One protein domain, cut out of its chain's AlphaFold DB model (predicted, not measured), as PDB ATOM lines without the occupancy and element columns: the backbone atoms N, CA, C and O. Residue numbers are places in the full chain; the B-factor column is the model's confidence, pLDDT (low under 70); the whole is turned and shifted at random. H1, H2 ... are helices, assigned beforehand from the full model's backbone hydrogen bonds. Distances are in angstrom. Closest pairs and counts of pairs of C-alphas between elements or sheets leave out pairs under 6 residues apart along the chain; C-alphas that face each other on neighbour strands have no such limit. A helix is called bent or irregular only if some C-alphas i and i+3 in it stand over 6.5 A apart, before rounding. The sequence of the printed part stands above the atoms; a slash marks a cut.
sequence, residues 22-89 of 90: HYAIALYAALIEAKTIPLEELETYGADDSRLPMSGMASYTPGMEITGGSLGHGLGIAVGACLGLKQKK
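Overview. This is residues 22 to 89 of the 90 residues of a protein of Enterobacter sp. EC-NT1 (UniProt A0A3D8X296). H1 and the short H2 run opposite ways near each other at one end, a long loop, residues 45 to 72, winds through the middle, and H3 reaches away at the other end, where residues 82 to 89 stick out. The 68 printed residues, with three named helices in the order H1, H2, H3 and no named strand, are all helix in class. The whole is elongated, 40 by 25 by 18 A, and only just loose, close to compact, with a radius of gyration of the C-alphas of 13.4 A.

Arrangement. H1, residues 22 to 33, and H2, residues 39 to 44, are close but not clearly touching; their closest C-alphas, of Ile 32 and Leu 39, are 5.6 A apart. They run opposite ways at a shallow tilt of 30 degrees. H3, residues 73 to 88, is apart from both. Every O i to N i+4 pair is within hydrogen-bond range in H3, 6 of 8 in H1 and 0 of 2 in H2, which has 3 of 3 O i to N i+3 pairs within range.

Along the chain. H1 begins at C-alpha 22 (-41.931, 28.156, 3.615), spans 19.6 A and is irregular, with C-alphas 22 and 25 8.0 A apart. H2 spans 10.2 A. H3 spans 23.0 A to C-alpha 88 (-12.848, 18.013, 9.953).

Size, cuts and confidence. The farthest C-alphas, of Glu 43 and Gln 87, are 40.9 A apart. The H2 to H3 link is long, the H1 to H2 link tight. The printed part has no cut, and no printed residue is under 70 in pLDDT.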
ATOM      1  N   HIS A  22     -40.465  28.094   3.719       94.06
ATOM      2  CA  HIS A  22     -41.931  28.156   3.615       94.06
ATOM      3  C   HIS A  22     -42.580  26.840   3.140       94.06
ATOM      4  O   HIS A  22     -43.786  26.670   3.281       94.06
ATOM      5  N   TYR A  23     -41.800  25.893   2.610       95.00
ATOM      6  CA  TYR A  23     -42.250  24.532   2.297       95.00
ATOM      7  C   TYR A  23     -41.875  23.520   3.393       95.00
ATOM      8  O   TYR A  23     -41.762  22.324   3.120       95.00
ATOM      9  N   ALA A  24     -41.667  23.969   4.636       96.00
ATOM     10  CA  ALA A  24     -41.221  23.100   5.725       96.00
ATOM     11  C   ALA A  24     -42.161  21.920   6.004       96.00
ATOM     12  O   ALA A  24     -41.669  20.852   6.347       96.00
ATOM     13  N   ILE A  25     -43.467  22.053   5.744       96.62
ATOM     14  CA  ILE A  25     -44.431  20.949   5.877       96.62
ATOM     15  C   ILE A  25     -44.037  19.698   5.075       96.62
ATOM     16  O   ILE A  25     -44.241  18.579   5.542       96.62
ATOM     17  N   ALA A  26     -43.401  19.859   3.910       97.00
ATOM     18  CA  ALA A  26     -42.918  18.728   3.120       97.00
ATOM     19  C   ALA A  26     -41.746  18.008   3.809       97.00
ATOM     20  O   ALA A  26     -41.672  16.781   3.792       97.00
ATOM     21  N   LEU A  27     -40.847  18.765   4.446       97.19
ATOM     22  CA  LEU A  27     -39.766  18.185   5.240       97.19
ATOM     23  C   LEU A  27     -40.301  17.561   6.535       97.19
ATOM     24  O   LEU A  27     -39.841  16.490   6.906       97.19
ATOM     25  N   TYR A  28     -41.299  18.163   7.185       97.88
ATOM     26  CA  TYR A  28     -41.940  17.577   8.364       97.88
ATOM     27  C   TYR A  28     -42.572  16.226   8.040       97.88
ATOM     28  O   TYR A  28     -42.331  15.268   8.764       97.88
ATOM     29  N   ALA A  29     -43.285  16.108   6.915       98.12
ATOM     30  CA  ALA A  29     -43.822  14.829   6.458       98.12
ATOM     31  C   ALA A  29     -42.712  13.774   6.285       98.12
ATOM     32  O   ALA A  29     -42.839  12.655   6.774       98.12
ATOM     33  N   ALA A  30     -41.584  14.141   5.666       97.94
ATOM     34  CA  ALA A  30     -40.443  13.235   5.527       97.94
ATOM     35  C   ALA A  30     -39.809  12.850   6.878       97.94
ATOM     36  O   ALA A  30     -39.415  11.701   7.060       97.94
ATOM     37  N   LEU A  31     -39.716  13.785   7.830       97.81
ATOM     38  CA  LEU A  31     -39.191  13.540   9.179       97.81
ATOM     39  C   LEU A  31     -40.125  12.656  10.017       97.81
ATOM     40  O   LEU A  31     -39.639  11.851  10.812       97.81
ATOM     41  N   ILE A  32     -41.439  12.775   9.815       98.31
ATOM     42  CA  ILE A  32     -42.451  11.921  10.440       98.31
ATOM     43  C   ILE A  32     -42.354  10.491   9.904       98.31
ATOM     44  O   ILE A  32     -42.234   9.550  10.685       98.31
ATOM     45  N   GLU A  33     -42.292  10.315   8.582       98.19
ATOM     46  CA  GLU A  33     -42.089   8.995   7.961       98.19
ATOM     47  C   GLU A  33     -40.749   8.360   8.367       98.19
ATOM     48  O   GLU A  33     -40.651   7.152   8.593       98.19
ATOM     49  N   ALA A  34     -39.710   9.184   8.526       97.38
ATOM     50  CA  ALA A  34     -38.413   8.760   9.044       97.38
ATOM     51  C   ALA A  34     -38.429   8.439  10.550       97.38
ATOM     52  O   ALA A  34     -37.446   7.895  11.042       97.38
ATOM     53  N   LYS A  35     -39.523   8.730  11.272       97.62
ATOM     54  CA  LYS A  35     -39.685   8.565  12.730       97.62
ATOM     55  C   LYS A  35     -38.785   9.470  13.578       97.62
ATOM     56  O   LYS A  35     -38.571   9.193  14.755       97.62
ATOM     57  N   THR A  36     -38.266  10.549  12.995       97.56
ATOM     58  CA  THR A  36     -37.539  11.606  13.719       97.56
ATOM     59  C   THR A  36     -38.504  12.491  14.511       97.56
ATOM     60  O   THR A  36     -38.159  13.012  15.570       97.56
ATOM     61  N   ILE A  37     -39.717  12.667  13.983       97.56
ATOM     62  CA  ILE A  37     -40.806  13.414  14.609       97.56
ATOM     63  C   ILE A  37     -42.011  12.465  14.744       97.56
ATOM     64  O   ILE A  37     -42.323  11.755  13.789       97.56
ATOM     65  N   PRO A  38     -42.679  12.406  15.904       97.62
ATOM     66  CA  PRO A  38     -43.924  11.662  16.072       97.62
ATOM     67  C   PRO A  38     -45.051  12.166  15.153       97.62
ATOM     68  O   PRO A  38     -45.180  13.367  14.914       97.62
ATOM     69  N   LEU A  39     -45.897  11.259  14.653       98.25
ATOM     70  CA  LEU A  39     -47.005  11.607  13.747       98.25
ATOM     71  C   LEU A  39     -48.024  12.538  14.419       98.25
ATOM     72  O   LEU A  39     -48.570  13.425  13.771       98.25
ATOM     73  N   GLU A  40     -48.254  12.356  15.715       98.00
ATOM     74  CA  GLU A  40     -49.185  13.142  16.521       98.00
ATOM     75  C   GLU A  40     -48.848  14.640  16.576       98.00
ATOM     76  O   GLU A  40     -49.746  15.455  16.769       98.00
ATOM     77  N   GLU A  41     -47.590  15.034  16.348       97.75
ATOM     78  CA  GLU A  41     -47.216  16.454  16.289       97.75
ATOM     79  C   GLU A  41     -47.734  17.152  15.032       97.75
ATOM     80  O   GLU A  41     -47.811  18.379  15.006       97.75
ATOM     81  N   LEU A  42     -48.152  16.409  14.001       97.06
ATOM     82  CA  LEU A  42     -48.770  17.005  12.816       97.06
ATOM     83  C   LEU A  42     -50.023  17.822  13.174       97.06
ATOM     84  O   LEU A  42     -50.273  18.853  12.553       97.06
ATOM     85  N   GLU A  43     -50.759  17.411  14.208       97.69
ATOM     86  CA  GLU A  43     -51.946  18.116  14.710       97.69
ATOM     87  C   GLU A  43     -51.615  19.510  15.269       97.69
ATOM     88  O   GLU A  43     -52.477  20.387  15.304       97.69
ATOM     89  N   THR A  44     -50.364  19.751  15.680       97.31
ATOM     90  CA  THR A  44     -49.917  21.056  16.185       97.31
ATOM     91  C   THR A  44     -49.284  21.919  15.097       97.31
ATOM     92  O   THR A  44     -48.725  22.973  15.403       97.31
ATOM     93  N   TYR A  45     -49.312  21.516  13.824       97.31
ATOM     94  CA  TYR A  45     -48.700  22.290  12.742       97.31
ATOM     95  C   TYR A  45     -49.210  23.740  12.705       97.31
ATOM     96  O   TYR A  45     -50.407  24.004  12.622       97.31
ATOM     97  N   GLY A  46     -48.276  24.693  12.749       95.31
ATOM     98  CA  GLY A  46     -48.573  26.125  12.708       95.31
ATOM     99  C   GLY A  46     -49.233  26.704  13.966       95.31
ATOM    100  O   GLY A  46     -49.526  27.897  13.966       95.31
ATOM    101  N   ALA A  47     -49.449  25.906  15.015       96.69
ATOM    102  CA  ALA A  47     -49.929  26.388  16.307       96.69
ATOM    103  C   ALA A  47     -48.807  27.060  17.120       96.69
ATOM    104  O   ALA A  47     -47.618  26.828  16.877       96.69
ATOM    105  N   ASP A  48     -49.193  27.863  18.114       95.38
ATOM    106  CA  ASP A  48     -48.258  28.421  19.096       95.38
ATOM    107  C   ASP A  48     -47.522  27.299  19.846       95.38
ATOM    108  O   ASP A  48     -48.063  26.209  20.045       95.38
ATOM    109  N   ASP A  49     -46.261  27.551  20.212       93.38
ATOM    110  CA  ASP A  49     -45.342  26.608  20.875       93.38
ATOM    111  C   ASP A  49     -45.096  25.276  20.136       93.38
ATOM    112  O   ASP A  49     -44.386  24.393  20.624       93.38
ATOM    113  N   SER A  50     -45.623  25.135  18.921       96.44
ATOM    114  CA  SER A  50     -45.404  23.969  18.085       96.44
ATOM    115  C   SER A  50     -43.959  23.878  17.622       96.44
ATOM    116  O   SER A  50     -43.350  24.847  17.156       96.44
ATOM    117  N   ARG A  51     -43.439  22.650  17.624       96.75
ATOM    118  CA  ARG A  51     -42.166  22.343  16.972       96.75
ATOM    119  C   ARG A  51     -42.285  22.279  15.451       96.75
ATOM    120  O   ARG A  51     -41.263  22.156  14.792       96.75
ATOM    121  N   LEU A  52     -43.495  22.401  14.891       97.31
ATOM    122  CA  LEU A  52     -43.781  22.393  13.452       97.31
ATOM    123  C   LEU A  52     -44.342  23.751  12.974       97.31
ATOM    124  O   LEU A  52     -45.504  23.843  12.570       97.31
ATOM    125  N   PRO A  53     -43.549  24.837  13.010       95.69
ATOM    126  CA  PRO A  53     -43.975  26.163  12.569       95.69
ATOM    127  C   PRO A  53     -44.135  26.220  11.043       95.69
ATOM    128  O   PRO A  53     -43.531  25.432  10.313       95.69
ATOM    129  N   MET A  54     -44.875  27.212  10.533       93.94
ATOM    130  CA  MET A  54     -45.088  27.392   9.083       93.94
ATOM    131  C   MET A  54     -43.794  27.622   8.278       93.94
ATOM    132  O   MET A  54     -43.756  27.350   7.081       93.94
ATOM    133  N   SER A  55     -42.729  28.114   8.920       94.06
ATOM    134  CA  SER A  55     -41.384  28.192   8.343       94.06
ATOM    135  C   SER A  55     -40.410  27.436   9.232       94.06
ATOM    136  O   SER A  55     -40.369  27.691  10.433       94.06
ATOM    137  N   GLY A  56     -39.627  26.531   8.641       93.06
ATOM    138  CA  GLY A  56     -38.714  25.641   9.366       93.06
ATOM    139  C   GLY A  56     -37.795  26.373  10.344       93.06
ATOM    140  O   GLY A  56     -37.209  27.397   9.985       93.06
ATOM    141  N   MET A  57     -37.649  25.838  11.559       95.12
ATOM    142  CA  MET A  57     -36.851  26.457  12.618       95.12
ATOM    143  C   MET A  57     -35.886  25.450  13.256       95.12
ATOM    144  O   MET A  57     -36.319  24.489  13.893       95.12
ATOM    145  N   ALA A  58     -34.579  25.693  13.137       95.62
ATOM    146  CA  ALA A  58     -33.550  24.791  13.672       95.62
ATOM    147  C   ALA A  58     -33.495  24.756  15.205       95.62
ATOM    148  O   ALA A  58     -33.089  23.761  15.790       95.62
ATOM    149  N   SER A  59     -33.914  25.832  15.874       93.44
ATOM    150  CA  SER A  59     -33.819  25.952  17.334       93.44
ATOM    151  C   SER A  59     -34.674  24.948  18.104       93.44
ATOM    152  O   SER A  59     -34.397  24.704  19.274       93.44
ATOM    153  N   TYR A  60     -35.729  24.412  17.489       92.81
ATOM    154  CA  TYR A  60     -36.675  23.540  18.186       92.81
ATOM    155  C   TYR A  60     -37.319  22.450  17.317       92.81
ATOM    156  O   TYR A  60     -38.033  21.615  17.863       92.81
ATOM    157  N   THR A  61     -37.063  22.403  16.002       96.19
ATOM    158  CA  THR A  61     -37.533  21.301  15.143       96.19
ATOM    159  C   THR A  61     -36.426  20.251  14.995       96.19
ATOM    160  O   THR A  61     -35.400  20.554  14.381       96.19
ATOM    161  N   PRO A  62     -36.595  19.012  15.494       95.44
ATOM    162  CA  PRO A  62     -35.598  17.959  15.308       95.44
ATOM    163  C   PRO A  62     -35.325  17.672  13.825       95.44
ATOM    164  O   PRO A  62     -36.254  17.545  13.032       95.44
ATOM    165  N   GLY A  63     -34.050  17.555  13.447       95.12
ATOM    166  CA  GLY A  63     -33.645  17.275  12.062       95.12
ATOM    167  C   GLY A  63     -33.705  18.477  11.111       95.12
ATOM    168  O   GLY A  63     -33.441  18.321   9.918       95.12
ATOM    169  N   MET A  64     -34.026  19.675  11.610       96.50
ATOM    170  CA  MET A  64     -33.945  20.914  10.840       96.50
ATOM    171  C   MET A  64     -32.573  21.573  11.033       96.50
ATOM    172  O   MET A  64     -32.269  22.092  12.099       96.50
ATOM    173  N   GLU A  65     -31.756  21.610   9.981       96.50
ATOM    174  CA  GLU A  65     -30.377  22.125  10.071       96.50
ATOM    175  C   GLU A  65     -30.288  23.662  10.112       96.50
ATOM    176  O   GLU A  65     -29.293  24.217  10.576       96.50
ATOM    177  N   ILE A  66     -31.298  24.371   9.591       96.44
ATOM    178  CA  ILE A  66     -31.315  25.842   9.532       96.44
ATOM    179  C   ILE A  66     -32.690  26.420   9.850       96.44
ATOM    180  O   ILE A  66     -33.720  25.835   9.529       96.44
ATOM    181  N   THR A  67     -32.702  27.627  10.414       94.94
ATOM    182  CA  THR A  67     -33.900  28.468  10.403       94.94
ATOM    183  C   THR A  67     -34.102  29.029   8.999       94.94
ATOM    184  O   THR A  67     -33.252  29.744   8.467       94.94
ATOM    185  N   GLY A  68     -35.220  28.655   8.386       87.38
ATOM    186  CA  GLY A  68     -35.597  29.053   7.038       87.38
ATOM    187  C   GLY A  68     -36.537  30.258   7.005       87.38
ATOM    188  O   GLY A  68     -36.943  30.802   8.028       87.38
ATOM    189  N   GLY A  69     -36.902  30.662   5.788       82.19
ATOM    190  CA  GLY A  69     -37.918  31.688   5.515       82.19
ATOM    191  C   GLY A  69     -37.394  32.801   4.613       82.19
ATOM    192  O   GLY A  69     -38.047  33.171   3.641       82.19
ATOM    193  N   SER A  70     -36.166  33.262   4.854       90.88
ATOM    194  CA  SER A  70     -35.509  34.235   3.979       90.88
ATOM    195  C   SER A  70     -34.775  33.531   2.831       90.88
ATOM    196  O   SER A  70     -33.785  32.823   3.039       90.88
ATOM    197  N   LEU A  71     -35.292  33.710   1.614       92.25
ATOM    198  CA  LEU A  71     -34.782  33.068   0.401       92.25
ATOM    199  C   LEU A  71     -33.310  33.414   0.134       92.25
ATOM    200  O   LEU A  71     -32.868  34.537   0.353       92.25
ATOM    201  N   GLY A  72     -32.557  32.437  -0.375       90.62
ATOM    202  CA  GLY A  72     -31.145  32.595  -0.748       90.62
ATOM    203  C   GLY A  72     -30.136  32.287   0.365       90.62
ATOM    204  O   GLY A  72     -29.002  31.930   0.054       90.62
ATOM    205  N   HIS A  73     -30.531  32.320   1.643       94.50
ATOM    206  CA  HIS A  73     -29.603  32.044   2.750       94.50
ATOM    207  C   HIS A  73     -29.165  30.577   2.846       94.50
ATOM    208  O   HIS A  73     -28.007  30.301   3.162       94.50
ATOM    209  N   GLY A  74     -30.066  29.631   2.563       95.38
ATOM    210  CA  GLY A  74     -29.810  28.210   2.810       95.38
ATOM    211  C   GLY A  74     -28.609  27.663   2.042       95.38
ATOM    212  O   GLY A  74     -27.824  26.908   2.608       95.38
ATOM    213  N   LEU A  75     -28.405  28.097   0.792       95.81
ATOM    214  CA  LEU A  75     -27.252  27.671  -0.007       95.81
ATOM    215  C   LEU A  75     -25.922  28.132   0.609       95.81
ATOM    216  O   LEU A  75     -25.000  27.331   0.737       95.81
ATOM    217  N   GLY A  76     -25.825  29.400   1.018       97.12
ATOM    218  CA  GLY A  76     -24.607  29.940   1.629       97.12
ATOM    219  C   GLY A  76     -24.257  29.240   2.944       97.12
ATOM    220  O   GLY A  76     -23.100  28.879   3.165       97.12
ATOM    221  N   ILE A  77     -25.266  28.972   3.778       97.12
ATOM    222  CA  ILE A  77     -25.087  28.241   5.040       97.12
ATOM    223  C   ILE A  77     -24.638  26.798   4.773       97.12
ATOM    224  O   ILE A  77     -23.667  26.344   5.377       97.12
ATOM    225  N   ALA A  78     -25.287  26.098   3.836       97.25
ATOM    226  CA  ALA A  78     -24.925  24.728   3.472       97.25
ATOM    227  C   ALA A  78     -23.480  24.637   2.953       97.25
ATOM    228  O   ALA A  78     -22.738  23.737   3.341       97.25
ATOM    229  N   VAL A  79     -23.041  25.598   2.131       98.19
ATOM    230  CA  VAL A  79     -21.644  25.683   1.670       98.19
ATOM    231  C   VAL A  79     -20.685  25.855   2.850       98.19
ATOM    232  O   VAL A  79     -19.688  25.137   2.929       98.19
ATOM    233  N   GLY A  80     -20.988  26.757   3.787       98.25
ATOM    234  CA  GLY A  80     -20.185  26.958   4.995       98.25
ATOM    235  C   GLY A  80     -20.079  25.693   5.855       98.25
ATOM    236  O   GLY A  80     -18.981  25.314   6.267       98.25
ATOM    237  N   ALA A  81     -21.196  24.993   6.056       97.19
ATOM    238  CA  ALA A  81     -21.225  23.729   6.784       97.19
ATOM    239  C   ALA A  81     -20.383  22.646   6.091       97.19
ATOM    240  O   ALA A  81     -19.543  22.011   6.731       97.19
ATOM    241  N   CYS A  82     -20.527  22.488   4.771       97.38
ATOM    242  CA  CYS A  82     -19.728  21.555   3.976       97.38
ATOM    243  C   CYS A  82     -18.223  21.856   4.051       97.38
ATOM    244  O   CYS A  82     -17.417  20.932   4.166       97.38
ATOM    245  N   LEU A  83     -17.823  23.133   4.018       98.38
ATOM    246  CA  LEU A  83     -16.422  23.527   4.197       98.38
ATOM    247  C   LEU A  83     -15.897  23.129   5.585       98.38
ATOM    248  O   LEU A  83     -14.792  22.596   5.689       98.38
ATOM    249  N   GLY A  84     -16.702  23.325   6.633       97.75
ATOM    250  CA  GLY A  84     -16.370  22.896   7.992       97.75
ATOM    251  C   GLY A  84     -16.178  21.380   8.111       97.75
ATOM    252  O   GLY A  84     -15.187  20.925   8.684       97.75
ATOM    253  N   LEU A  85     -17.074  20.589   7.517       96.50
ATOM    254  CA  LEU A  85     -16.977  19.122   7.509       96.50
ATOM    255  C   LEU A  85     -15.756  18.629   6.738       96.50
ATOM    256  O   LEU A  85     -14.989  17.807   7.244       96.50
ATOM    257  N   LYS A  86     -15.494  19.224   5.570       97.19
ATOM    258  CA  LYS A  86     -14.293  18.939   4.782       97.19
ATOM    259  C   LYS A  86     -13.018  19.194   5.589       97.19
ATOM    260  O   LYS A  86     -12.096  18.382   5.532       97.19
ATOM    261  N   GLN A  87     -12.971  20.278   6.366       97.38
ATOM    262  CA  GLN A  87     -11.837  20.580   7.244       97.38
ATOM    263  C   GLN A  87     -11.697  19.567   8.390       97.38
ATOM    264  O   GLN A  87     -10.578  19.192   8.741       97.38
ATOM    265  N   LYS A  88     -12.818  19.087   8.946       94.88
ATOM    266  CA  LYS A  88     -12.848  18.013   9.953       94.88
ATOM    267  C   LYS A  88     -12.494  16.630   9.390       94.88
ATOM    268  O   LYS A  88     -12.222  15.730  10.179       94.88
ATOM    269  N   LYS A  89     -12.474  16.460   8.060       90.19
ATOM    270  CA  LYS A  89     -12.407  15.153   7.378       90.19
ATOM    271  C   LYS A  89     -13.577  14.242   7.774       90.19
ATOM    272  O   LYS A  89     -13.388  13.037   7.931       90.19
TER     273      LYS A  89